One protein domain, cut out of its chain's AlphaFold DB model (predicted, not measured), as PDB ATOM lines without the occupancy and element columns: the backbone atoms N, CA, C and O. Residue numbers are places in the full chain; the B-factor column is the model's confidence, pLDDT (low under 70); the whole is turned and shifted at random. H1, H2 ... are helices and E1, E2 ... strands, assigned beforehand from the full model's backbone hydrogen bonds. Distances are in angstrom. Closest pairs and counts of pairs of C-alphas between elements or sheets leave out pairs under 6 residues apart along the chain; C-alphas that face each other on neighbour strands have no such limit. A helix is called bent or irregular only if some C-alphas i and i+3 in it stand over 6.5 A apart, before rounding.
ATOM      1  N   VAL A  42     252.934 336.308 252.590       92.06
ATOM      2  CA  VAL A  42     254.194 336.596 251.893       92.06
ATOM      3  C   VAL A  42     254.896 337.755 252.586       92.06
ATOM      4  O   VAL A  42     254.289 338.804 252.797       92.06
ATOM      5  N   SER A  43     256.173 337.572 252.933       89.31
ATOM      6  CA  SER A  43     256.965 338.629 253.573       89.31
ATOM      7  C   SER A  43     257.120 339.844 252.649       89.31
ATOM      8  O   SER A  43     257.555 339.690 251.506       89.31
ATOM      9  N   ASP A  44     256.807 341.044 253.139       85.31
ATOM     10  CA  ASP A  44     256.999 342.301 252.402       85.31
ATOM     11  C   ASP A  44     258.269 343.058 252.850       85.31
ATOM     12  O   ASP A  44     259.117 342.539 253.581       85.31
ATOM     13  N   GLU A  45     258.427 344.305 252.396       81.94
ATOM     14  CA  GLU A  45     259.583 345.147 252.727       81.94
ATOM     15  C   GLU A  45     259.719 345.494 254.225       81.94
ATOM     16  O   GLU A  45     260.799 345.914 254.663       81.94
ATOM     17  N   TYR A  46     258.661 345.303 255.020       79.06
ATOM     18  CA  TYR A  46     258.633 345.575 256.457       79.06
ATOM     19  C   TYR A  46     259.079 344.376 257.301       79.06
ATOM     20  O   TYR A  46     259.380 344.539 258.493       79.06
ATOM     21  N   HIS A  47     259.193 343.192 256.697       79.12
ATOM     22  CA  HIS A  47     259.718 341.999 257.344       79.12
ATOM     23  C   HIS A  47     261.210 341.792 257.039       79.12
ATOM     24  O   HIS A  47     261.744 342.167 255.996       79.12
ATOM     25  N   SER A  48     261.941 341.237 258.008       71.25
ATOM     26  CA  SER A  48     263.412 341.152 257.948       71.25
ATOM     27  C   SER A  48     263.948 339.871 257.299       71.25
ATOM     28  O   SER A  48     265.153 339.772 257.059       71.25
ATOM     29  N   ALA A  49     263.073 338.910 257.002       75.06
ATOM     30  CA  ALA A  49     263.437 337.612 256.452       75.06
ATOM     31  C   ALA A  49     262.520 337.211 255.288       75.06
ATOM     32  O   ALA A  49     261.343 337.558 255.278       75.06
ATOM     33  N   ASN A  50     263.061 336.443 254.341       74.25
ATOM     34  CA  ASN A  50     262.317 335.912 253.200       74.25
ATOM     35  C   ASN A  50     261.799 334.511 253.541       74.25
ATOM     36  O   ASN A  50     262.420 333.517 253.168       74.25
ATOM     37  N   HIS A  51     260.688 334.448 254.273       80.00
ATOM     38  CA  HIS A  51     259.982 333.198 254.558       80.00
ATOM     39  C   HIS A  51     258.506 333.384 254.242       80.00
ATOM     40  O   HIS A  51     257.890 334.319 254.762       80.00
ATOM     41  N   ASN A  52     257.979 332.496 253.406       89.31
ATOM     42  CA  ASN A  52     256.586 332.469 252.988       89.31
ATOM     43  C   ASN A  52     256.080 331.067 253.294       89.31
ATOM     44  O   ASN A  52     256.679 330.101 252.828       89.31
ATOM     45  N   HIS A  53     255.029 330.984 254.095       94.38
ATOM     46  CA  HIS A  53     254.372 329.731 254.426       94.38
ATOM     47  C   HIS A  53     252.999 330.040 255.008       94.38
ATOM     48  O   HIS A  53     252.855 331.012 255.754       94.38
ATOM     49  N   ALA A  54     252.004 329.205 254.717       96.88
ATOM     50  CA  ALA A  54     250.750 329.225 255.466       96.88
ATOM     51  C   ALA A  54     250.960 328.578 256.839       96.88
ATOM     52  O   ALA A  54     250.559 329.141 257.855       96.88
ATOM     53  N   PHE A  55     251.647 327.432 256.872       97.62
ATOM     54  CA  PHE A  55     251.995 326.696 258.085       97.62
ATOM     55  C   PHE A  55     253.487 326.353 258.117       97.62
ATOM     56  O   PHE A  55     254.047 325.852 257.143       97.62
ATOM     57  N   TRP A  56     254.124 326.555 259.267       96.38
ATOM     58  CA  TRP A  56     255.468 326.055 259.543       96.38
ATOM     59  C   TRP A  56     255.390 324.922 260.551       96.38
ATOM     60  O   TRP A  56     254.971 325.142 261.684       96.38
ATOM     61  N   ILE A  57     255.801 323.714 260.155       96.50
ATOM     62  CA  ILE A  57     255.792 322.533 261.031       96.50
ATOM     63  C   ILE A  57     257.141 321.806 260.898       96.50
ATOM     64  O   ILE A  57     257.232 320.785 260.208       96.50
ATOM     65  N   PRO A  58     258.218 322.318 261.528       94.69
ATOM     66  CA  PRO A  58     259.610 321.967 261.222       94.69
ATOM     67  C   PRO A  58     259.952 320.486 261.386       94.69
ATOM     68  O   PRO A  58     260.875 319.991 260.743       94.69
ATOM     69  N   ASN A  59     259.214 319.755 262.222       93.50
ATOM     70  CA  ASN A  59     259.380 318.309 262.371       93.50
ATOM     71  C   ASN A  59     258.984 317.520 261.109       93.50
ATOM     72  O   ASN A  59     259.371 316.361 260.966       93.50
ATOM     73  N   PHE A  60     258.240 318.145 260.197       91.06
ATOM     74  CA  PHE A  60     257.753 317.551 258.960       91.06
ATOM     75  C   PHE A  60     258.305 318.249 257.717       91.06
ATOM     76  O   PHE A  60     258.832 317.571 256.837       91.06
ATOM     77  N   SER A  61     258.185 319.576 257.640       92.25
ATOM     78  CA  SER A  61     258.713 320.422 256.562       92.25
ATOM     79  C   SER A  61     258.871 321.867 257.047       92.25
ATOM     80  O   SER A  61     258.249 322.268 258.029       92.25
ATOM     81  N   SER A  62     259.697 322.660 256.362       87.75
ATOM     82  CA  SER A  62     259.876 324.077 256.692       87.75
ATOM     83  C   SER A  62     258.726 324.960 256.223       87.75
ATOM     84  O   SER A  62     258.466 325.963 256.862       87.75
ATOM     85  N   ASP A  63     258.031 324.614 255.144       94.81
ATOM     86  CA  ASP A  63     257.034 325.510 254.559       94.81
ATOM     87  C   ASP A  63     255.899 324.661 253.979       94.81
ATOM     88  O   ASP A  63     256.131 323.827 253.099       94.81
ATOM     89  N   PHE A  64     254.699 324.804 254.542       97.12
ATOM     90  CA  PHE A  64     253.461 324.250 254.003       97.12
ATOM     91  C   PHE A  64     252.597 325.395 253.475       97.12
ATOM     92  O   PHE A  64     252.282 326.329 254.216       97.12
ATOM     93  N   ASP A  65     252.166 325.268 252.225       97.31
ATOM     94  CA  ASP A  65     251.301 326.232 251.540       97.31
ATOM     95  C   ASP A  65     249.931 325.615 251.262       97.31
ATOM     96  O   ASP A  65     249.784 324.391 251.284       97.31
ATOM     97  N   PHE A  66     248.918 326.442 250.995       97.25
ATOM     98  CA  PHE A  66     247.591 325.930 250.664       97.25
ATOM     99  C   PHE A  66     247.569 325.232 249.295       97.25
ATOM    100  O   PHE A  66     248.020 325.764 248.281       97.25
ATOM    101  N   GLU A  67     246.983 324.035 249.247       95.81
ATOM    102  CA  GLU A  67     246.692 323.300 248.017       95.81
ATOM    103  C   GLU A  67     245.245 323.562 247.574       95.81
ATOM    104  O   GLU A  67     244.341 322.758 247.812       95.81
ATOM    105  N   GLY A  68     245.032 324.696 246.906       95.25
ATOM    106  CA  GLY A  68     243.718 325.122 246.424       95.25
ATOM    107  C   GLY A  68     243.073 326.165 247.331       95.25
ATOM    108  O   GLY A  68     243.766 327.003 247.904       95.25
ATOM    109  N   ASP A  69     241.742 326.146 247.411       96.62
ATOM    110  CA  ASP A  69     241.007 327.116 248.216       96.62
ATOM    111  C   ASP A  69     241.078 326.792 249.711       96.62
ATOM    112  O   ASP A  69     240.969 325.635 250.129       96.62
ATOM    113  N   ALA A  70     241.220 327.845 250.510       97.69
ATOM    114  CA  ALA A  70     241.179 327.798 251.958       97.69
ATOM    115  C   ALA A  70     240.327 328.954 252.476       97.69
ATOM    116  O   ALA A  70     240.379 330.073 251.954       97.69
ATOM    117  N   PHE A  71     239.537 328.671 253.504       97.38
ATOM    118  CA  PHE A  71     238.535 329.581 254.030       97.38
ATOM    119  C   PHE A  71     238.753 329.805 255.512       97.38
ATOM    120  O   PHE A  71     238.927 328.863 256.282       97.38
ATOM    121  N   PHE A  72     238.698 331.071 255.895       97.94
ATOM    122  CA  PHE A  72     238.635 331.500 257.276       97.94
ATOM    123  C   PHE A  72     237.216 332.012 257.511       97.94
ATOM    124  O   PHE A  72     236.797 332.976 256.875       97.94
ATOM    125  N   ASN A  73     236.460 331.343 258.373       97.25
ATOM    126  CA  ASN A  73     235.080 331.688 258.690       97.25
ATOM    127  C   ASN A  73     235.022 332.254 260.105       97.25
ATOM    128  O   ASN A  73     235.537 331.630 261.027       97.25
ATOM    129  N   GLU A  74     234.392 333.411 260.283       95.94
ATOM    130  CA  GLU A  74     234.026 333.943 261.597       95.94
ATOM    131  C   GLU A  74     232.529 333.766 261.811       95.94
ATOM    132  O   GLU A  74     231.727 334.010 260.904       95.94
ATOM    133  N   TYR A  75     232.169 333.343 263.017       95.94
ATOM    134  CA  TYR A  75     230.799 333.080 263.426       95.94
ATOM    135  C   TYR A  75     230.260 334.187 264.342       95.94
ATOM    136  O   TYR A  75     231.017 334.927 264.971       95.94
ATOM    137  N   ASP A  76     228.935 334.299 264.432       94.06
ATOM    138  CA  ASP A  76     228.232 335.290 265.260       94.06
ATOM    139  C   ASP A  76     228.461 335.127 266.772       94.06
ATOM    140  O   ASP A  76     228.258 336.073 267.535       94.06
ATOM    141  N   ASP A  77     228.927 333.958 267.211       92.06
ATOM    142  CA  ASP A  77     229.370 333.700 268.583       92.06
ATOM    143  C   ASP A  77     230.841 334.090 268.841       92.06
ATOM    144  O   ASP A  77     231.342 333.940 269.958       92.06
ATOM    145  N   GLY A  78     231.528 334.615 267.821       93.12
ATOM    146  CA  GLY A  78     232.928 335.020 267.862       93.12
ATOM    147  C   GLY A  78     233.920 333.870 267.698       93.12
ATOM    148  O   GLY A  78     235.126 334.110 267.748       93.12
ATOM    149  N   THR A  79     233.471 332.626 267.518       95.69
ATOM    150  CA  THR A  79     234.380 331.546 267.124       95.69
ATOM    151  C   THR A  79     234.848 331.738 265.685       95.69
ATOM    152  O   THR A  79     234.216 332.427 264.881       95.69
ATOM    153  N   ILE A  80     235.992 331.142 265.362       97.31
ATOM    154  CA  ILE A  80     236.534 331.128 264.005       97.31
ATOM    155  C   ILE A  80     236.917 329.709 263.600       97.31
ATOM    156  O   ILE A  80     237.287 328.887 264.444       97.31
ATOM    157  N   ASN A  81     236.868 329.440 262.301       98.12
ATOM    158  CA  ASN A  81     237.259 328.167 261.722       98.12
ATOM    159  C   ASN A  81     238.087 328.375 260.452       98.12
ATOM    160  O   ASN A  81     237.669 329.083 259.537       98.12
ATOM    161  N   LEU A  82     239.264 327.754 260.411       98.50
ATOM    162  CA  LEU A  82     240.139 327.697 259.249       98.50
ATOM    163  C   LEU A  82     240.034 326.307 258.622       98.50
ATOM    164  O   LEU A  82     240.418 325.320 259.252       98.50
ATOM    165  N   ILE A  83     239.562 326.250 257.377       98.38
ATOM    166  CA  ILE A  83     239.457 325.019 256.587       98.38
ATOM    167  C   ILE A  83     240.276 325.151 255.305       98.38
ATOM    168  O   ILE A  83     240.263 326.192 254.652       98.38
ATOM    169  N   GLY A  84     240.941 324.075 254.903       97.81
ATOM    170  CA  GLY A  84     241.623 323.980 253.617       97.81
ATOM    171  C   GLY A  84     242.447 322.707 253.518       97.81
ATOM    172  O   GLY A  84     242.326 321.811 254.348       97.81
ATOM    173  N   ASN A  85     243.328 322.640 252.527       97.44
ATOM    174  CA  ASN A  85     244.382 321.634 252.471       97.44
ATOM    175  C   ASN A  85     245.725 322.345 252.405       97.44
ATOM    176  O   ASN A  85     245.837 323.351 251.711       97.44
ATOM    177  N   ILE A  86     246.735 321.815 253.081       97.44
ATOM    178  CA  ILE A  86     248.108 322.316 253.001       97.44
ATOM    179  C   ILE A  86     249.052 321.227 252.510       97.44
ATOM    180  O   ILE A  86     248.832 320.045 252.777       97.44
ATOM    181  N   GLY A  87     250.112 321.623 251.809       95.50
ATOM    182  CA  GLY A  87     251.052 320.708 251.178       95.50
ATOM    183  C   GLY A  87     252.496 321.199 251.209       95.50
ATOM    184  O   GLY A  87     252.774 322.387 251.086       95.50
ATOM    185  N   ALA A  88     253.417 320.247 251.350       94.38
ATOM    186  CA  ALA A  88     254.856 320.423 251.212       94.38
ATOM    187  C   ALA A  88     255.460 319.175 250.540       94.38
ATOM    188  O   ALA A  88     255.808 318.179 251.184       94.38
ATOM    189  N   GLY A  89     255.544 319.186 249.208       91.56
ATOM    190  CA  GLY A  89     255.945 318.007 248.436       91.56
ATOM    191  C   GLY A  89     254.911 316.881 248.544       91.56
ATOM    192  O   GLY A  89     253.771 317.040 248.120       91.56
ATOM    193  N   ASN A  90     255.302 315.725 249.090       89.75
ATOM    194  CA  ASN A  90     254.390 314.596 249.317       89.75
ATOM    195  C   ASN A  90     253.694 314.631 250.689       89.75
ATOM    196  O   ASN A  90     252.926 313.732 251.008       89.75
ATOM    197  N   LYS A  91     253.986 315.638 251.512       91.31
ATOM    198  CA  LYS A  91     253.416 315.808 252.848       91.31
ATOM    199  C   LYS A  91     252.195 316.698 252.742       91.31
ATOM    200  O   LYS A  91     252.349 317.834 252.303       91.31
ATOM    201  N   LYS A  92     251.011 316.216 253.118       94.19
ATOM    202  CA  LYS A  92     249.782 317.005 253.005       94.19
ATOM    203  C   LYS A  92     248.866 316.784 254.196       94.19
ATOM    204  O   LYS A  92     248.815 315.686 254.746       94.19
ATOM    205  N   PHE A  93     248.127 317.825 254.551       95.94
ATOM    206  CA  PHE A  93     247.143 317.788 255.624       95.94
ATOM    207  C   PHE A  93     245.846 318.449 255.171       95.94
ATOM    208  O   PHE A  93     245.875 319.522 254.570       95.94
ATOM    209  N   ALA A  94     244.719 317.826 255.497       97.00
ATOM    210  CA  ALA A  94     243.445 318.517 255.583       97.00
ATOM    211  C   ALA A  94     243.433 319.339 256.877       97.00
ATOM    212  O   ALA A  94     243.765 318.831 257.953       97.00
ATOM    213  N   VAL A  95     243.072 320.610 256.750       98.38
ATOM    214  CA  VAL A  95     243.016 321.595 257.826       98.38
ATOM    215  C   VAL A  95     241.562 321.780 258.240       98.38
ATOM    216  O   VAL A  95     240.730 322.097 257.393       98.38
ATOM    217  N   ASP A  96     241.273 321.603 259.528       98.38
ATOM    218  CA  ASP A  96     240.010 321.982 260.169       98.38
ATOM    219  C   ASP A  96     240.316 322.462 261.592       98.38
ATOM    220  O   ASP A  96     240.338 321.692 262.554       98.38
ATOM    221  N   VAL A  97     240.667 323.740 261.719       98.50
ATOM    222  CA  VAL A  97     241.165 324.320 262.974       98.50
ATOM    223  C   VAL A  97     240.164 325.339 263.487       98.50
ATOM    224  O   VAL A  97     239.741 326.232 262.758       98.50
ATOM    225  N   TRP A  98     239.789 325.207 264.752       98.44
ATOM    226  CA  TRP A  98     238.803 326.041 265.422       98.44
ATOM    227  C   TRP A  98     239.466 326.899 266.487       98.44
ATOM    228  O   TRP A  98     240.351 326.443 267.211       98.44
ATOM    229  N   PHE A  99     238.998 328.131 266.635       97.62
ATOM    230  CA  PHE A  99     239.474 329.006 267.691       97.62
ATOM    231  C   PHE A  99     238.320 329.714 268.392       97.62
ATOM    232  O   PHE A  99     237.312 330.070 267.782       97.62
ATOM    233  N   ASN A 100     238.498 329.941 269.690       95.62
ATOM    234  CA  ASN A 100     237.585 330.699 270.530       95.62
ATOM    235  C   ASN A 100     238.109 332.126 270.696       95.62
ATOM    236  O   ASN A 100     239.294 332.321 270.982       95.62
ATOM    237  N   SER A 101     237.228 333.114 270.551       92.88
ATOM    238  CA  SER A 101     237.582 334.513 270.788       92.88
ATOM    239  C   SER A 101     237.904 334.767 272.261       92.88
ATOM    240  O   SER A 101     237.187 334.347 273.171       92.88
ATOM    241  N   LEU A 102     238.990 335.500 272.482       88.12
ATOM    242  CA  LEU A 102     239.376 336.076 273.767       88.12
ATOM    243  C   LEU A 102     238.946 337.555 273.881       88.12
ATOM    244  O   LEU A 102     239.082 338.150 274.952       88.12
ATOM    245  N   GLY A 103     238.388 338.129 272.806       74.81
ATOM    246  CA  GLY A 103     238.033 339.545 272.670       74.81
ATOM    247  C   GLY A 103     239.131 340.399 272.021       74.81
ATOM    248  O   GLY A 103     240.160 339.894 271.565       74.81
ATOM    249  N   ASN A 104     238.896 341.713 271.968       68.06
ATOM    250  CA  ASN A 104     239.855 342.717 271.496       68.06
ATOM    251  C   ASN A 104     240.460 343.514 272.669       68.06
ATOM    252  O   ASN A 104     239.976 343.472 273.803       68.06
ATOM    253  N   LEU A 105     241.532 344.259 272.384       60.69
ATOM    254  CA  LEU A 105     242.211 345.124 273.358       60.69
ATOM    255  C   LEU A 105     241.374 346.341 273.787       60.69
ATOM    256  O   LEU A 105     241.532 346.839 274.904       60.69
ATOM    257  N   GLN A 106     240.494 346.832 272.910       51.00
ATOM    258  CA  GLN A 106     239.724 348.055 273.146       51.00
ATOM    259  C   GLN A 106     238.556 347.876 274.130       51.00
ATOM    260  O   GLN A 106     238.148 348.845 274.769       51.00
ATOM    261  N   GLU A 107     238.056 346.655 274.344       53.34
ATOM    262  CA  GLU A 107     236.961 346.357 275.285       53.34
ATOM    263  C   GLU A 107     237.334 346.494 276.778       53.34
ATOM    264  O   GLU A 107     236.599 346.054 277.664       53.34
ATOM    265  N   GLY A 108     238.475 347.108 277.107       39.88
ATOM    266  CA  GLY A 108     238.880 347.366 278.491       39.88
ATOM    267  C   GLY A 108     239.297 346.112 279.265       39.88
ATOM    268  O   GLY A 108     239.604 346.197 280.457       39.88
ATOM    269  N   ARG A 109     239.368 344.953 278.600       45.72
ATOM    270  CA  ARG A 109     240.143 343.820 279.097       45.72
ATOM    271  C   ARG A 109     241.597 344.171 278.847       45.72
ATOM    272  O   ARG A 109     242.068 344.108 277.717       45.72
ATOM    273  N   ALA A 110     242.301 344.575 279.903       45.81
ATOM    274  CA  ALA A 110     243.752 344.541 279.870       45.81
ATOM    275  C   ALA A 110     244.124 343.148 279.363       45.81
ATOM    276  O   ALA A 110     243.775 342.159 280.012       45.81
ATOM    277  N   ILE A 111     244.764 343.073 278.193       53.38
ATOM    278  CA  ILE A 111     245.482 341.862 277.841       53.38
ATOM    279  C   ILE A 111     246.338 341.567 279.058       53.38
ATOM    280  O   ILE A 111     247.091 342.432 279.525       53.38
ATOM    281  N   ALA A 112     246.114 340.390 279.638       52.28
ATOM    282  CA  ALA A 112     246.966 339.928 280.703       52.28
ATOM    283  C   ALA A 112     248.412 340.087 280.175       52.28
ATOM    284  O   ALA A 112     248.637 339.838 278.991       52.28
ATOM    285  N   PRO A 113     249.361 340.649 280.947       51.66
ATOM    286  CA  PRO A 113     250.679 341.066 280.436       51.66
ATOM    287  C   PRO A 113     251.438 339.990 279.639       51.66
ATOM    288  O   PRO A 113     252.409 340.291 278.950       51.66
ATOM    289  N   ASP A 114     250.998 338.744 279.774       58.00
ATOM    290  CA  ASP A 114     251.394 337.552 279.058       58.00
ATOM    291  C   ASP A 114     250.806 337.388 277.644       58.00
ATOM    292  O   ASP A 114     251.512 336.790 276.857       58.00
ATOM    293  N   LEU A 115     249.657 337.935 277.209       62.66
ATOM    294  CA  LEU A 115     249.176 337.778 275.805       62.66
ATOM    295  C   LEU A 115     249.889 338.737 274.825       62.66
ATOM    296  O   LEU A 115     249.263 339.411 274.005       62.66
ATOM    297  N   ALA A 116     251.211 338.862 274.945       62.44
ATOM    298  CA  ALA A 116     251.998 339.787 274.145       62.44
ATOM    299  C   ALA A 116     251.855 339.457 272.642       62.44
ATOM    300  O   ALA A 116     252.189 338.345 272.232       62.44
ATOM    301  N   PRO A 117     251.399 340.407 271.803       66.81
ATOM    302  CA  PRO A 117     251.242 340.167 270.375       66.81
ATOM    303  C   PRO A 117     252.567 339.742 269.732       66.81
ATOM    304  O   PRO A 117     253.627 340.309 270.027       66.81
ATOM    305  N   LYS A 118     252.503 338.795 268.790       72.19
ATOM    306  CA  LYS A 118     253.628 338.406 267.933       72.19
ATOM    307  C   LYS A 118     253.961 339.590 267.023       72.19
ATOM    308  O   LYS A 118     253.395 339.765 265.946       72.19
ATOM    309  N   LYS A 119     254.879 340.439 267.485       70.50
ATOM    310  CA  LYS A 119     255.359 341.633 266.785       70.50
ATOM    311  C   LYS A 119     256.625 341.322 265.981       70.50
ATOM    312  O   LYS A 119     257.731 341.599 266.434       70.50
ATOM    313  N   GLN A 120     256.472 340.687 264.817       73.56
ATOM    314  CA  GLN A 120     257.606 340.270 263.968       73.56
ATOM    315  C   GLN A 120     257.924 341.216 262.794       73.56
ATOM    316  O   GLN A 120     258.942 341.038 262.124       73.56
ATOM    317  N   LEU A 121     257.127 342.266 262.574       76.56
ATOM    318  CA  LEU A 121     257.417 343.291 261.568       76.56
ATOM    319  C   LEU A 121     258.550 344.200 262.094       76.56
ATOM    320  O   LEU A 121     258.344 344.997 263.005       76.56
ATOM    321  N   ASN A 122     259.776 344.033 261.583       63.34
ATOM    322  CA  ASN A 122     261.004 344.447 262.286       63.34
ATOM    323  C   ASN A 122     261.863 345.502 261.554       63.34
ATOM    324  O   ASN A 122     262.999 345.725 261.964       63.34
ATOM    325  N   ARG A 123     261.415 346.136 260.455       54.69
ATOM    326  CA  ARG A 123     262.358 346.945 259.644       54.69
ATOM    327  C   ARG A 123     262.222 348.468 259.661       54.69
ATOM    328  O   ARG A 123     263.244 349.119 259.840       54.69
ATOM    329  N   ASN A 124     261.031 349.049 259.502       56.66
ATOM    330  CA  ASN A 124     260.903 350.484 259.175       56.66
ATOM    331  C   ASN A 124     259.713 351.196 259.859       56.66
ATOM    332  O   ASN A 124     259.049 352.007 259.229       56.66
ATOM    333  N   ASP A 125     259.427 350.889 261.126       65.44
ATOM    334  CA  ASP A 125     258.230 351.380 261.845       65.44
ATOM    335  C   ASP A 125     256.877 350.992 261.193       65.44
ATOM    336  O   ASP A 125     256.018 351.838 260.940       65.44
ATOM    337  N   PRO A 126     256.634 349.692 260.937       59.50
ATOM    338  CA  PRO A 126     255.336 349.214 260.453       59.50
ATOM    339  C   PRO A 126     254.207 349.442 261.471       59.50
ATOM    340  O   PRO A 126     253.040 349.418 261.108       59.50
ATOM    341  N   TYR A 127     254.523 349.716 262.740       62.78
ATOM    342  CA  TYR A 127     253.530 350.042 263.770       62.78
ATOM    343  C   TYR A 127     253.011 351.482 263.686       62.78
ATOM    344  O   TYR A 127     252.065 351.826 264.386       62.78
ATOM    345  N   SER A 128     253.577 352.312 262.803       69.19
ATOM    346  CA  SER A 128     252.966 353.586 262.407       69.19
ATOM    347  C   SER A 128     251.715 353.405 261.537       69.19
ATOM    348  O   SER A 128     250.869 354.298 261.494       69.19
ATOM    349  N   ILE A 129     251.591 352.256 260.861       75.75
ATOM    350  CA  ILE A 129     250.443 351.884 260.017       75.75
ATOM    351  C   ILE A 129     249.638 350.714 260.600       75.75
ATOM    352  O   ILE A 129     248.460 350.572 260.288       75.75
ATOM    353  N   VAL A 130     250.247 349.900 261.465       82.44
ATOM    354  CA  VAL A 130     249.604 348.802 262.195       82.44
ATOM    355  C   VAL A 130     249.217 349.269 263.594       82.44
ATOM    356  O   VAL A 130     250.081 349.416 264.463       82.44
ATOM    357  N   ASP A 131     247.916 349.426 263.838       83.50
ATOM    358  CA  ASP A 131     247.393 349.611 265.191       83.50
ATOM    359  C   ASP A 131     247.090 348.252 265.831       83.50
ATOM    360  O   ASP A 131     246.101 347.588 265.527       83.50
ATOM    361  N   VAL A 132     247.961 347.828 266.746       83.00
ATOM    362  CA  VAL A 132     247.785 346.565 267.474       83.00
ATOM    363  C   VAL A 132     246.596 346.591 268.434       83.00
ATOM    364  O   VAL A 132     246.174 345.527 268.880       83.00
ATOM    365  N   ASN A 133     246.059 347.769 268.775       82.94
ATOM    366  CA  ASN A 133     244.873 347.873 269.626       82.94
ATOM    367  C   ASN A 133     243.600 347.428 268.896       82.94
ATOM    368  O   ASN A 133     242.635 347.053 269.557       82.94
ATOM    369  N   ASP A 134     243.620 347.416 267.563       85.00
ATOM    370  CA  ASP A 134     242.505 346.966 266.724       85.00
ATOM    371  C   ASP A 134     242.534 345.455 266.458       85.00
ATOM    372  O   ASP A 134     241.679 344.924 265.747       85.00
ATOM    373  N   TRP A 135     243.518 344.742 267.009       89.69
ATOM    374  CA  TRP A 135     243.598 343.294 266.871       89.69
ATOM    375  C   TRP A 135     242.609 342.582 267.799       89.69
ATOM    376  O   TRP A 135     242.403 342.980 268.952       89.69
ATOM    377  N   SER A 136     242.056 341.477 267.298       90.50
ATOM    378  CA  SER A 136     241.301 340.505 268.099       90.50
ATOM    379  C   SER A 136     242.156 339.270 268.361       90.50
ATOM    380  O   SER A 136     242.978 338.886 267.523       90.50
ATOM    381  N   TYR A 137     241.957 338.647 269.522       91.12
ATOM    382  CA  TYR A 137     242.799 337.551 269.996       91.12
ATOM    383  C   TYR A 137     242.011 336.259 270.173       91.12
ATOM    384  O   TYR A 137     240.834 336.287 270.530       91.12
ATOM    385  N   TYR A 138     242.670 335.124 269.940       94.06
ATOM    386  CA  TYR A 138     242.025 333.812 269.901       94.06
ATOM    387  C   TYR A 138     242.863 332.725 270.578       94.06
ATOM    388  O   TYR A 138     244.090 332.799 270.644       94.06
ATOM    389  N   THR A 139     242.193 331.687 271.064       94.75
ATOM    390  CA  THR A 139     242.797 330.453 271.592       94.75
ATOM    391  C   THR A 139     242.294 329.264 270.790       94.75
ATOM    392  O   THR A 139     241.134 329.254 270.381       94.75
ATOM    393  N   ILE A 140     243.140 328.265 270.551       96.75
ATOM    394  CA  ILE A 140     242.726 327.052 269.839       96.75
ATOM    395  C   ILE A 140     241.662 326.293 270.646       96.75
ATOM    396  O   ILE A 140     241.848 325.990 271.825       96.75
ATOM    397  N   ASP A 141     240.561 325.917 269.993       97.00
ATOM    398  CA  ASP A 141     239.619 324.932 270.522       97.00
ATOM    399  C   ASP A 141     240.184 323.530 270.269       97.00
ATOM    400  O   ASP A 141     239.936 322.909 269.229       97.00
ATOM    401  N   SER A 142     240.966 323.020 271.224       96.31
ATOM    402  CA  SER A 142     241.632 321.716 271.104       96.31
ATOM    403  C   SER A 142     240.662 320.534 271.051       96.31
ATOM    404  O   SER A 142     241.060 319.418 270.721       96.31
ATOM    405  N   SER A 143     239.382 320.751 271.372       95.69
ATOM    406  CA  SER A 143     238.364 319.705 271.282       95.69
ATOM    407  C   SER A 143     237.879 319.467 269.850       95.69
ATOM    408  O   SER A 143     237.410 318.365 269.563       95.69
ATOM    409  N   LYS A 144     238.032 320.467 268.968       96.06
ATOM    410  CA  LYS A 144     237.564 320.451 267.571       96.06
ATOM    411  C   LYS A 144     238.684 320.566 266.538       96.06
ATOM    412  O   LYS A 144     238.494 320.147 265.406       96.06
ATOM    413  N   SER A 145     239.820 321.150 266.910       98.00
ATOM    414  CA  SER A 145     240.886 321.499 265.968       98.00
ATOM    415  C   SER A 145     241.733 320.304 265.573       98.00
ATOM    416  O   SER A 145     242.398 319.723 266.432       98.00
ATOM    417  N   LEU A 146     241.760 319.993 264.279       97.94
ATOM    418  CA  LEU A 146     242.462 318.851 263.713       97.94
ATOM    419  C   LEU A 146     243.311 319.238 262.493       97.94
ATOM    420  O   LEU A 146     242.925 320.052 261.653       97.94
ATOM    421  N   LEU A 147     244.460 318.576 262.378       97.56
ATOM    422  CA  LEU A 147     245.178 318.377 261.125       97.56
ATOM    423  C   LEU A 147     245.150 316.886 260.810       97.56
ATOM    424  O   LEU A 147     245.663 316.073 261.580       97.56
ATOM    425  N   THR A 148     244.546 316.530 259.682       95.94
ATOM    426  CA  THR A 148     244.426 315.134 259.252       95.94
ATOM    427  C   THR A 148     245.349 314.915 258.078       95.94
ATOM    428  O   THR A 148     245.224 315.588 257.059       95.94
ATOM    429  N   GLU A 149     246.285 313.987 258.205       94.00
ATOM    430  CA  GLU A 149     247.161 313.619 257.105       94.00
ATOM    431  C   GLU A 149     246.344 313.116 255.906       94.00
ATOM    432  O   GLU A 149     245.427 312.302 256.047       94.00
ATOM    433  N   ILE A 150     246.672 313.618 254.716       91.19
ATOM    434  CA  ILE A 150     246.052 313.198 253.458       91.19
ATOM    435  C   ILE A 150     247.131 312.848 252.429       91.19
ATOM    436  O   ILE A 150     248.179 313.482 252.354       91.19
ATOM    437  N   GLY A 151     246.862 311.858 251.579       82.19
ATOM    438  CA  GLY A 151     247.778 311.458 250.506       82.19
ATOM    439  C   GLY A 151     248.869 310.466 250.926       82.19
ATOM    440  O   GLY A 151     248.787 309.820 251.965       82.19
ATOM    441  N   GLU A 152     249.860 310.272 250.052       77.38
ATOM    442  CA  GLU A 152     250.906 309.258 250.237       77.38
ATOM    443  C   GLU A 152     252.112 309.804 251.010       77.38
ATOM    444  O   GLU A 152     252.899 310.613 250.507       77.38
ATOM    445  N   TRP A 153     252.341 309.261 252.201       74.31
ATOM    446  CA  TRP A 153     253.453 309.655 253.056       74.31
ATOM    447  C   TRP A 153     254.521 308.573 253.121       74.31
ATOM    448  O   TRP A 153     254.270 307.445 253.536       74.31
ATOM    449  N   TYR A 154     255.737 308.895 252.671       63.41
ATOM    450  CA  TYR A 154     256.853 307.939 252.553       63.41
ATOM    451  C   TYR A 154     256.502 306.634 251.804       63.41
ATOM    452  O   TYR A 154     257.056 305.577 252.099       63.41
ATOM    453  N   GLY A 155     255.586 306.690 250.829       63.69
ATOM    454  CA  GLY A 155     255.122 305.502 250.100       63.69
ATOM    455  C   GLY A 155     254.203 304.583 250.916       63.69
ATOM    456  O   GLY A 155     253.963 303.446 250.513       63.69
ATOM    457  N   ASN A 156     253.708 305.053 252.066       62.19
ATOM    458  CA  ASN A 156     252.553 304.479 252.735       62.19
ATOM    459  C   ASN A 156     251.296 305.202 252.246       62.19
ATOM    460  O   ASN A 156     251.081 306.379 252.530       62.19
ATOM    461  N   ASN A 157     250.459 304.471 251.520       64.56
ATOM    462  CA  ASN A 157     249.268 305.014 250.872       64.56
ATOM    463  C   ASN A 157     248.057 305.085 251.817       64.56
ATOM    464  O   ASN A 157     246.971 305.451 251.381       64.56
ATOM    465  N   ASN A 158     248.237 304.703 253.086       64.81
ATOM    466  CA  ASN A 158     247.167 304.552 254.069       64.81
ATOM    467  C   ASN A 158     247.453 305.289 255.386       64.81
ATOM    468  O   ASN A 158     246.849 304.948 256.402       64.81
ATOM    469  N   SER A 159     248.399 306.232 255.412       68.81
ATOM    470  CA  SER A 159     248.588 307.044 256.615       68.81
ATOM    471  C   SER A 159     247.412 308.011 256.741       68.81
ATOM    472  O   SER A 159     247.136 308.781 255.825       68.81
ATOM    473  N   THR A 160     246.674 307.900 257.840       83.56
ATOM    474  CA  THR A 160     245.547 308.775 258.194       83.56
ATOM    475  C   THR A 160     245.775 309.336 259.590       83.56
ATOM    476  O   THR A 160     244.834 309.434 260.386       83.56
ATOM    477  N   ASP A 161     247.040 309.608 259.925       91.38
ATOM    478  CA  ASP A 161     247.380 310.147 261.230       91.38
ATOM    479  C   ASP A 161     246.629 311.463 261.407       91.38
ATOM    480  O   ASP A 161     246.585 312.327 260.528       91.38
ATOM    481  N   THR A 162     245.982 311.583 262.555       95.31
ATOM    482  CA  THR A 162     245.245 312.780 262.923       95.31
ATOM    483  C   THR A 162     245.954 313.416 264.099       95.31
ATOM    484  O   THR A 162     246.414 312.737 265.021       95.31
ATOM    485  N   PHE A 163     246.049 314.735 264.068       96.88
ATOM    486  CA  PHE A 163     246.655 315.505 265.131       96.88
ATOM    487  C   PHE A 163     245.663 316.530 265.636       96.88
ATOM    488  O   PHE A 163     245.113 317.284 264.838       96.88
ATOM    489  N   PHE A 164     245.456 316.588 266.949       97.50
ATOM    490  CA  PHE A 164     244.744 317.717 267.528       97.50
ATOM    491  C   PHE A 164     245.724 318.838 267.850       97.50
ATOM    492  O   PHE A 164     246.909 318.609 268.130       97.50
ATOM    493  N   LEU A 165     245.222 320.063 267.768       97.81
ATOM    494  CA  LEU A 165     246.011 321.260 268.008       97.81
ATOM    495  C   LEU A 165     245.681 321.836 269.381       97.81
ATOM    496  O   LEU A 165     244.558 321.735 269.864       97.81
ATOM    497  N   THR A 166     246.666 322.464 270.006       96.50
ATOM    498  CA  THR A 166     246.491 323.218 271.252       96.50
ATOM    499  C   THR A 166     247.392 324.442 271.242       96.50
ATOM    500  O   THR A 166     248.372 324.499 270.493       96.50
ATOM    501  N   ASP A 167     247.075 325.426 272.078       93.44
ATOM    502  CA  ASP A 167     247.937 326.589 272.264       93.44
ATOM    503  C   ASP A 167     249.327 326.171 272.742       93.44
ATOM    504  O   ASP A 167     249.474 325.294 273.594       93.44
ATOM    505  N   MET A 168     250.350 326.853 272.224       90.81
ATOM    506  CA  MET A 168     251.722 326.657 272.688       90.81
ATOM    507  C   MET A 168     251.941 327.199 274.105       90.81
ATOM    508  O   MET A 168     252.655 326.615 274.914       90.81
ATOM    509  N   SER A 169     251.349 328.353 274.411       86.69
ATOM    510  CA  SER A 169     251.416 328.972 275.736       86.69
ATOM    511  C   SER A 169     250.409 330.118 275.835       86.69
ATOM    512  O   SER A 169     249.859 330.550 274.819       86.69
ATOM    513  N   GLU A 170     250.290 330.722 277.015       81.50
ATOM    514  CA  GLU A 170     249.566 331.988 277.181       81.50
ATOM    515  C   GLU A 170     250.165 333.137 276.358       81.50
ATOM    516  O   GLU A 170     249.433 333.968 275.845       81.50
ATOM    517  N   THR A 171     251.475 333.134 276.101       82.06
ATOM    518  CA  THR A 171     252.148 334.200 275.333       82.06
ATOM    519  C   THR A 171     252.086 334.070 273.818       82.06
ATOM    520  O   THR A 171     252.658 334.888 273.106       82.06
ATOM    521  N   HIS A 172     251.398 333.050 273.306       87.06
ATOM    522  CA  HIS A 172     251.379 332.756 271.875       87.06
ATOM    523  C   HIS A 172     249.959 332.539 271.342       87.06
ATOM    524  O   HIS A 172     249.695 331.587 270.606       87.06
ATOM    525  N   LYS A 173     249.040 333.419 271.742       90.81
ATOM    526  CA  LYS A 173     247.662 333.412 271.252       90.81
ATOM    527  C   LYS A 173     247.564 333.854 269.798       90.81
ATOM    528  O   LYS A 173     248.474 334.464 269.234       90.81
ATOM    529  N   GLY A 174     246.415 333.545 269.225       93.25
ATOM    530  CA  GLY A 174     246.051 333.896 267.870       93.25
ATOM    531  C   GLY A 174     245.765 335.369 267.810       93.25
ATOM    532  O   GLY A 174     245.201 335.917 268.753       93.25
ATOM    533  N   GLN A 175     246.147 335.998 266.715       93.38
ATOM    534  CA  GLN A 175     245.918 337.414 266.486       93.38
ATOM    535  C   GLN A 175     245.403 337.605 265.068       93.38
ATOM    536  O   GLN A 175     245.982 337.069 264.122       93.38
ATOM    537  N   ILE A 176     244.321 338.366 264.929       93.94
ATOM    538  CA  ILE A 176     243.762 338.792 263.646       93.94
ATOM    539  C   ILE A 176     243.784 340.315 263.571       93.94
ATOM    540  O   ILE A 176     243.503 341.000 264.555       93.94
ATOM    541  N   GLY A 177     244.081 340.852 262.394       92.88
ATOM    542  CA  GLY A 177     244.090 342.291 262.166       92.88
ATOM    543  C   GLY A 177     245.083 342.707 261.093       92.88
ATOM    544  O   GLY A 177     245.743 341.871 260.471       92.88
ATOM    545  N   LEU A 178     245.183 344.014 260.866       91.56
ATOM    546  CA  LEU A 178     246.157 344.581 259.939       91.56
ATOM    547  C   LEU A 178     247.575 344.319 260.459       91.56
ATOM    548  O   LEU A 178     247.884 344.654 261.598       91.56
ATOM    549  N   GLY A 179     248.416 343.679 259.653       91.06
ATOM    550  CA  GLY A 179     249.769 343.266 260.018       91.06
ATOM    551  C   GLY A 179     249.866 342.145 261.054       91.06
ATOM    552  O   GLY A 179     250.962 341.832 261.526       91.06
ATOM    553  N   ALA A 180     248.742 341.524 261.427       92.50
ATOM    554  CA  ALA A 180     248.714 340.510 262.479       92.50
ATOM    555  C   ALA A 180     249.372 339.185 262.061       92.50
ATOM    556  O   ALA A 180     249.807 338.430 262.925       92.50
ATOM    557  N   ASN A 181     249.537 338.908 260.762       92.44
ATOM    558  CA  ASN A 181     250.307 337.744 260.302       92.44
ATOM    559  C   ASN A 181     251.819 337.857 260.608       92.44
ATOM    560  O   ASN A 181     252.540 336.864 260.547       92.44
ATOM    561  N   GLY A 182     252.319 339.056 260.936       88.50
ATOM    562  CA  GLY A 182     253.725 339.288 261.262       88.50
ATOM    563  C   GLY A 182     254.700 339.196 260.080       88.50
ATOM    564  O   GLY A 182     255.903 339.238 260.319       88.50
ATOM    565  N   LYS A 183     254.212 339.090 258.839       89.06
ATOM    566  CA  LYS A 183     254.988 338.976 257.588       89.06
ATOM    567  C   LYS A 183     254.824 340.180 256.667       89.06
ATOM    568  O   LYS A 183     255.773 340.558 255.989       89.06
ATOM    569  N   ASN A 184     253.641 340.771 256.638       88.56
ATOM    570  CA  ASN A 184     253.339 341.939 255.826       88.56
ATOM    571  C   ASN A 184     252.332 342.841 256.540       88.56
ATOM    572  O   ASN A 184     251.957 342.578 257.681       88.56
ATOM    573  N   VAL A 185     251.919 343.916 255.879       90.31
ATOM    574  CA  VAL A 185     250.966 344.897 256.422       90.31
ATOM    575  C   VAL A 185     249.505 344.613 256.050       90.31
ATOM    576  O   VAL A 185     248.643 345.424 256.365       90.31
ATOM    577  N   ASN A 186     249.194 343.485 255.401       93.00
ATOM    578  CA  ASN A 186     247.823 343.119 255.036       93.00
ATOM    579  C   ASN A 186     247.008 342.704 256.266       93.00
ATOM    580  O   ASN A 186     247.552 342.408 257.333       93.00
ATOM    581  N   LYS A 187     245.677 342.642 256.128       94.62
ATOM    582  CA  LYS A 187     244.854 341.952 257.127       94.62
ATOM    583  C   LYS A 187     245.235 340.475 257.109       94.62
ATOM    584  O   LYS A 187     245.212 339.839 256.060       94.62
ATOM    585  N   GLY A 188     245.581 339.938 258.269       96.12
ATOM    586  CA  GLY A 188     246.057 338.570 258.374       96.12
ATOM    587  C   GLY A 188     245.740 337.938 259.715       96.12
ATOM    588  O   GLY A 188     245.156 338.573 260.597       96.12
ATOM    589  N   PHE A 189     246.143 336.682 259.843       96.56
ATOM    590  CA  PHE A 189     246.060 335.904 261.070       96.56
ATOM    591  C   PHE A 189     247.394 335.211 261.351       96.56
ATOM    592  O   PHE A 189     248.050 334.725 260.428       96.56
ATOM    593  N   SER A 190     247.787 335.151 262.622       95.62
ATOM    594  CA  SER A 190     248.917 334.336 263.078       95.62
ATOM    595  C   SER A 190     248.595 333.630 264.386       95.62
ATOM    596  O   SER A 190     247.989 334.232 265.266       95.62
ATOM    597  N   HIS A 191     249.097 332.404 264.565       95.56
ATOM    598  CA  HIS A 191     249.004 331.640 265.820       95.56
ATOM    599  C   HIS A 191     250.174 330.657 265.953       95.56
ATOM    600  O   HIS A 191     250.620 330.120 264.943       95.56
ATOM    601  N   TRP A 192     250.646 330.382 267.174       95.00
ATOM    602  CA  TRP A 192     251.581 329.275 267.432       95.00
ATOM    603  C   TRP A 192     250.891 328.126 268.145       95.00
ATOM    604  O   TRP A 192     250.171 328.330 269.123       95.00
ATOM    605  N   PHE A 193     251.171 326.907 267.718       96.62
ATOM    606  CA  PHE A 193     250.471 325.740 268.227       96.62
ATOM    607  C   PHE A 193     251.420 324.601 268.571       96.62
ATOM    608  O   PHE A 193     252.515 324.472 268.013       96.62
ATOM    609  N   HIS A 194     250.954 323.748 269.476       96.88
ATOM    610  CA  HIS A 194     251.396 322.366 269.538       96.88
ATOM    611  C   HIS A 194     250.471 321.494 268.703       96.88
ATOM    612  O   HIS A 194     249.263 321.719 268.640       96.88
ATOM    613  N   MET A 195     251.059 320.481 268.083       96.62
ATOM    614  CA  MET A 195     250.368 319.454 267.322       96.62
ATOM    615  C   MET A 195     250.659 318.103 267.968       96.62
ATOM    616  O   MET A 195     251.822 317.717 268.092       96.62
ATOM    617  N   ILE A 196     249.617 317.400 268.403       96.44
ATOM    618  CA  ILE A 196     249.731 316.167 269.187       96.44
ATOM    619  C   ILE A 196     248.954 315.069 268.473       96.44
ATOM    620  O   ILE A 196     247.818 315.289 268.054       96.44
ATOM    621  N   ASN A 197     249.562 313.891 268.315       95.38
ATOM    622  CA  ASN A 197     248.883 312.761 267.684       95.38
ATOM    623  C   ASN A 197     247.653 312.370 268.521       95.38
ATOM    624  O   ASN A 197     247.735 312.301 269.749       95.38
ATOM    625  N   THR A 198     246.513 312.123 267.877       94.25
ATOM    626  CA  THR A 198     245.267 311.779 268.577       94.25
ATOM    627  C   THR A 198     245.372 310.520 269.432       94.25
ATOM    628  O   THR A 198     244.673 310.429 270.438       94.25
ATOM    629  N   ASP A 199     246.267 309.590 269.097       93.44
ATOM    630  CA  ASP A 199     246.539 308.395 269.905       93.44
ATOM    631  C   ASP A 199     247.168 308.743 271.265       93.44
ATOM    632  O   ASP A 199     246.985 308.019 272.242       93.44
ATOM    633  N   ASP A 200     247.862 309.881 271.353       93.31
ATOM    634  CA  ASP A 200     248.494 310.368 272.580       93.31
ATOM    635  C   ASP A 200     247.557 311.328 273.361       93.31
ATOM    636  O   ASP A 200     247.963 311.903 274.373       93.31
ATOM    637  N   ARG A 201     246.291 311.506 272.934       93.06
ATOM    638  CA  ARG A 201     245.352 312.486 273.519       93.06
ATOM    639  C   ARG A 201     245.035 312.229 274.987       93.06
ATOM    640  O   ARG A 201     245.096 313.165 275.771       93.06
ATOM    641  N   GLU A 202     244.733 310.990 275.370       92.62
ATOM    642  CA  GLU A 202     244.444 310.654 276.776       92.62
ATOM    643  C   GLU A 202     245.658 310.955 277.668       92.62
ATOM    644  O   GLU A 202     245.528 311.543 278.738       92.62
ATOM    645  N   THR A 203     246.863 310.642 277.177       91.56
ATOM    646  CA  THR A 203     248.112 310.946 277.892       91.56
ATOM    647  C   THR A 203     248.327 312.458 278.002       91.56
ATOM    648  O   THR A 203     248.730 312.949 279.054       91.56
ATOM    649  N   TYR A 204     248.027 313.220 276.949       92.31
ATOM    650  CA  TYR A 204     248.068 314.680 277.006       92.31
ATOM    651  C   TYR A 204     247.037 315.262 277.979       92.31
ATOM    652  O   TYR A 204     247.372 316.162 278.741       92.31
ATOM    653  N   GLU A 205     245.805 314.758 277.997       91.00
ATOM    654  CA  GLU A 205     244.766 315.233 278.917       91.00
ATOM    655  C   GLU A 205     245.114 314.919 280.386       91.00
ATOM    656  O   GLU A 205     244.773 315.699 281.274       91.00
ATOM    657  N   GLU A 206     245.842 313.825 280.649       91.94
ATOM    658  CA  GLU A 206     246.310 313.457 281.992       91.94
ATOM    659  C   GLU A 206     247.524 314.281 282.456       91.94
ATOM    660  O   GLU A 206     247.559 314.738 283.601       91.94
ATOM    661  N   TYR A 207     248.528 314.470 281.592       90.81
ATOM    662  CA  TYR A 207     249.833 315.019 281.995       90.81
ATOM    663  C   TYR A 207     250.137 316.425 281.454       90.81
ATOM    664  O   TYR A 207     251.041 317.095 281.959       90.81
ATOM    665  N   GLY A 208     249.412 316.889 280.438       90.94
ATOM    666  CA  GLY A 208     249.741 318.091 279.671       90.94
ATOM    667  C   GLY A 208     251.115 318.003 278.995       90.94
ATOM    668  O   GLY A 208     251.675 316.924 278.804       90.94
ATOM    669  N   LEU A 209     251.684 319.161 278.649       88.25
ATOM    670  CA  LEU A 209     253.058 319.284 278.127       88.25
ATOM    671  C   LEU A 209     254.053 319.832 279.160       88.25
ATOM    672  O   LEU A 209     255.193 320.129 278.828       88.25
ATOM    673  N   ASN A 210     253.643 319.954 280.426       81.75
ATOM    674  CA  ASN A 210     254.499 320.465 281.493       81.75
ATOM    675  C   ASN A 210     255.119 319.312 282.301       81.75
ATOM    676  O   ASN A 210     254.441 318.355 282.673       81.75
ATOM    677  N   GLY A 211     256.406 319.428 282.641       81.38
ATOM    678  CA  GLY A 211     257.083 318.492 283.544       81.38
ATOM    679  C   GLY A 211     257.191 317.074 282.975       81.38
ATOM    680  O   GLY A 211     257.880 316.847 281.986       81.38
ATOM    681  N   GLU A 212     256.549 316.095 283.618       74.06
ATOM    682  CA  GLU A 212     256.619 314.695 283.170       74.06
ATOM    683  C   GLU A 212     255.892 314.442 281.839       74.06
ATOM    684  O   GLU A 212     256.260 313.504 281.130       74.06
ATOM    685  N   GLY A 213     254.898 315.265 281.487       78.81
ATOM    686  CA  GLY A 213     254.107 315.107 280.263       78.81
ATOM    687  C   GLY A 213     254.913 315.299 278.976       78.81
ATOM    688  O   GLY A 213     254.713 314.558 278.015       78.81
ATOM    689  N   GLU A 214     255.906 316.194 278.987       83.69
ATOM    690  CA  GLU A 214     256.752 316.509 277.823       83.69
ATOM    691  C   GLU A 214     257.478 315.271 277.265       83.69
ATOM    692  O   GLU A 214     257.627 315.117 276.057       83.69
ATOM    693  N   ASN A 215     257.882 314.348 278.145       86.56
ATOM    694  CA  ASN A 215     258.578 313.119 277.753       86.56
ATOM    695  C   ASN A 215     257.629 311.965 277.394       86.56
ATOM    696  O   ASN A 215     258.082 310.934 276.896       86.56
ATOM    697  N   ARG A 216     256.334 312.097 277.701       86.56
ATOM    698  CA  ARG A 216     255.328 311.039 277.526       86.56
ATOM    699  C   ARG A 216     254.437 311.269 276.309       86.56
ATOM    700  O   ARG A 216     253.931 310.300 275.754       86.56
ATOM    701  N   VAL A 217     254.265 312.521 275.896       90.44
ATOM    702  CA  VAL A 217     253.414 312.916 274.770       90.44
ATOM    703  C   VAL A 217     254.292 313.271 273.576       90.44
ATOM    704  O   VAL A 217     255.095 314.208 273.645       90.44
ATOM    705  N   ARG A 218     254.124 312.566 272.450       91.19
ATOM    706  CA  ARG A 218     254.773 312.993 271.206       91.19
ATOM    707  C   ARG A 218     254.028 314.209 270.691       91.19
ATOM    708  O   ARG A 218     252.871 314.131 270.281       91.19
ATOM    709  N   HIS A 219     254.719 315.333 270.709       93.06
ATOM    710  CA  HIS A 219     254.190 316.588 270.226       93.06
ATOM    711  C   HIS A 219     255.180 317.235 269.268       93.06
ATOM    712  O   HIS A 219     256.393 317.018 269.316       93.06
ATOM    713  N   TYR A 220     254.622 318.048 268.394       95.25
ATOM    714  CA  TYR A 220     255.341 318.906 267.477       95.25
ATOM    715  C   TYR A 220     254.899 320.336 267.743       95.25
ATOM    716  O   TYR A 220     253.886 320.574 268.406       95.25
ATOM    717  N   TYR A 221     255.659 321.295 267.244       95.44
ATOM    718  CA  TYR A 221     255.279 322.695 267.305       95.44
ATOM    719  C   TYR A 221     255.230 323.282 265.905       95.44
ATOM    720  O   TYR A 221     255.842 322.751 264.979       95.44
ATOM    721  N   GLY A 222     254.506 324.382 265.770       95.94
ATOM    722  CA  GLY A 222     254.432 325.114 264.526       95.94
ATOM    723  C   GLY A 222     253.806 326.484 264.691       95.94
ATOM    724  O   GLY A 222     253.398 326.876 265.789       95.94
ATOM    725  N   ASP A 223     253.734 327.205 263.581       95.94
ATOM    726  CA  ASP A 223     252.917 328.403 263.474       95.94
ATOM    727  C   ASP A 223     252.087 328.408 262.190       95.94
ATOM    728  O   ASP A 223     252.361 327.672 261.241       95.94
ATOM    729  N   VAL A 224     251.024 329.203 262.209       97.12
ATOM    730  CA  VAL A 224     250.232 329.572 261.037       97.12
ATOM    731  C   VAL A 224     250.413 331.067 260.822       97.12
ATOM    732  O   VAL A 224     250.348 331.819 261.793       97.12
ATOM    733  N   ASN A 225     250.658 331.500 259.584       96.31
ATOM    734  CA  ASN A 225     250.690 332.911 259.197       96.31
ATOM    735  C   ASN A 225     249.993 333.057 257.837       96.31
ATOM    736  O   ASN A 225     250.492 332.569 256.825       96.31
ATOM    737  N   ILE A 226     248.838 333.716 257.807       97.62
ATOM    738  CA  ILE A 226     248.006 333.810 256.600       97.62
ATOM    739  C   ILE A 226     247.540 335.239 256.339       97.62
ATOM    740  O   ILE A 226     247.288 336.003 257.274       97.62
ATOM    741  N   ASP A 227     247.393 335.572 255.064       97.44
ATOM    742  CA  ASP A 227     246.684 336.762 254.605       97.44
ATOM    743  C   ASP A 227     245.197 336.436 254.444       97.44
ATOM    744  O   ASP A 227     244.826 335.328 254.049       97.44
ATOM    745  N   LEU A 228     244.343 337.407 254.771       97.06
ATOM    746  CA  LEU A 228     242.891 337.283 254.703       97.06
ATOM    747  C   LEU A 228     242.339 338.292 253.700       97.06
ATOM    748  O   LEU A 228     242.396 339.502 253.929       97.06
ATOM    749  N   VAL A 229     241.762 337.791 252.610       94.31
ATOM    750  CA  VAL A 229     241.141 338.617 251.566       94.31
ATOM    751  C   VAL A 229     239.627 338.452 251.638       94.31
ATOM    752  O   VAL A 229     239.114 337.331 251.594       94.31
ATOM    753  N   GLY A 230     238.899 339.565 251.771       87.75
ATOM    754  CA  GLY A 230     237.435 339.541 251.793       87.75
ATOM    755  C   GLY A 230     236.871 339.035 250.465       87.75
ATOM    756  O   GLY A 230     237.382 339.384 249.401       87.75
ATOM    757  N   GLN A 231     235.806 338.225 250.497       74.88
ATOM    758  CA  GLN A 231     235.193 337.742 249.252       74.88
ATOM    759  C   GLN A 231     234.646 338.883 248.380       74.88
ATOM    760  O   GLN A 231     234.783 338.826 247.157       74.88
ATOM    761  N   GLU A 232     234.114 339.945 248.994       67.12
ATOM    762  CA  GLU A 232     233.591 341.124 248.286       67.12
ATOM    763  C   GLU A 232     234.665 341.881 247.489       67.12
ATOM    764  O   GLU A 232     234.373 342.483 246.459       67.12
ATOM    765  N   GLU A 233     235.932 341.814 247.908       58.69
ATOM    766  CA  GLU A 233     237.032 342.496 247.217       58.69
ATOM    767  C   GLU A 233     237.449 341.779 245.921       58.69
ATOM    768  O   GLU A 233     238.074 342.385 245.046       58.69
ATOM    769  N   ARG A 234     237.080 340.500 245.752       53.03
ATOM    770  CA  ARG A 234     237.301 339.748 244.503       53.03
ATOM    771  C   ARG A 234     236.152 339.900 243.514       53.03
ATOM    772  O   ARG A 234     236.376 339.867 242.302       53.03
ATOM    773  N   SER A 235     234.930 340.068 244.001       47.72
ATOM    774  CA  SER A 235     233.745 340.257 243.176       47.72
ATOM    775  C   SER A 235     233.554 341.731 242.842       47.72
ATOM    776  O   SER A 235     232.656 342.396 243.345       47.72
TER     777      SER A 235
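AT A GLANCE: This is residues 42 to 235 of the 270 residues of the protein "PEP-CTERM sorting domain-containing protein" of Okeania sp. SIO3B5 (UniProt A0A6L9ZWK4). A flattened barrel of antiparallel strands closes all the way round through E1, E2, E4, E5, E7, E8, E10 and E11; E6 and E9 continue its wall between E5 and E10, and E3 is added beside E4. H1 and the loop of residues 150 to 161 lie at one end, the long loop of residues 105 to 135 at the other, and H2 lies off the sheet after E11. The printed part has 194 residues and is mostly strand, though under half of them, 94, are in named elements: eleven strands and two helices, H1 between E10 and E11 and H2 after E11. E3, E4, E5 and E6 form a meander, each strand the antiparallel neighbour of the one before. The whole is compact, with a radius of gyration of the C-alphas of 17.0 A and spans of 49 by 37 by 34 A.

HOW THE PARTS SIT: The sheet is branched and strongly twisted, and its neighbour pairs are antiparallel. E5, residues 91 to 104, has E4, residues 80 to 88, on one side (N 95 and O 84, 2.8 A). On its other side lie E7, residues 146 to 149, beside residues 92 to 97 (N 94 and O 148, 2.8 A), and E6, residues 136 to 140, beside residues 98 to 104 (N 100 and O 139, 2.8 A). E10, residues 187 to 197, has on one side E8, residues 162 to 167 (N 164 and O 196, 2.9 A), and E9, residues 174 to 178 (N 175 and O 190, 2.9 A). On its other side lies E11, residues 219 to 230, at 154 degrees (N 193 and O 222, 2.9 A). E7 pairs with E8 (N 147 and O 163, 2.9 A), and E6 with E9 (N 138 and O 174, 2.9 A). E1, residues 55 to 57, has E11 on one side (N 56 and O 223, 2.9 A) and E2, residues 61 to 66, on the other (N 55 and O 64, 2.9 A). E2 (N 87 and O 65, 2.8 A) and the edge strand E3, residues 71 to 75 (N 73 and O 81, 2.8 A), lie on one side of E4. E5 is apart from E10 and E11. H1, residues 198 to 207, is on the sheet at a height of 8.1 A, across the strands at 83 degrees to E10 on the local plane; its closest C-alphas with E8 are those of Thr 198 and Phe 163, 5.3 A. H1 is irregular, C-alphas 199 and 202 being 7.5 A apart, with 4 of 6 O i to N i+4 pairs within hydrogen-bond range; H2, residues 231 to 234, is too short for such a pair and is not on the sheet.

IN THESE COORDINATES: E1 begins at C-alpha 55 (251.995, 326.696, 258.085). E5 is 35.4 A long and bends by 61 degrees at residue 101; E11 is 33.9 A, E10 31.3 A and E4 24.8 A. H1 is 14.5 A long, and H2 ends at C-alpha 234 (237.301, 339.748, 244.503).

THE WHOLE: The C-alphas farthest apart, those of Gly 108 and Gly 155, are 53.1 A from each other. The printed part has no cut. The links E5 to E6, E7 to E8 and H1 to E11 are long. The mean pLDDT of the printed part is 86.0, and residues 104 to 117, 122 to 128, 154 to 159 and 232 to 235 are under 70.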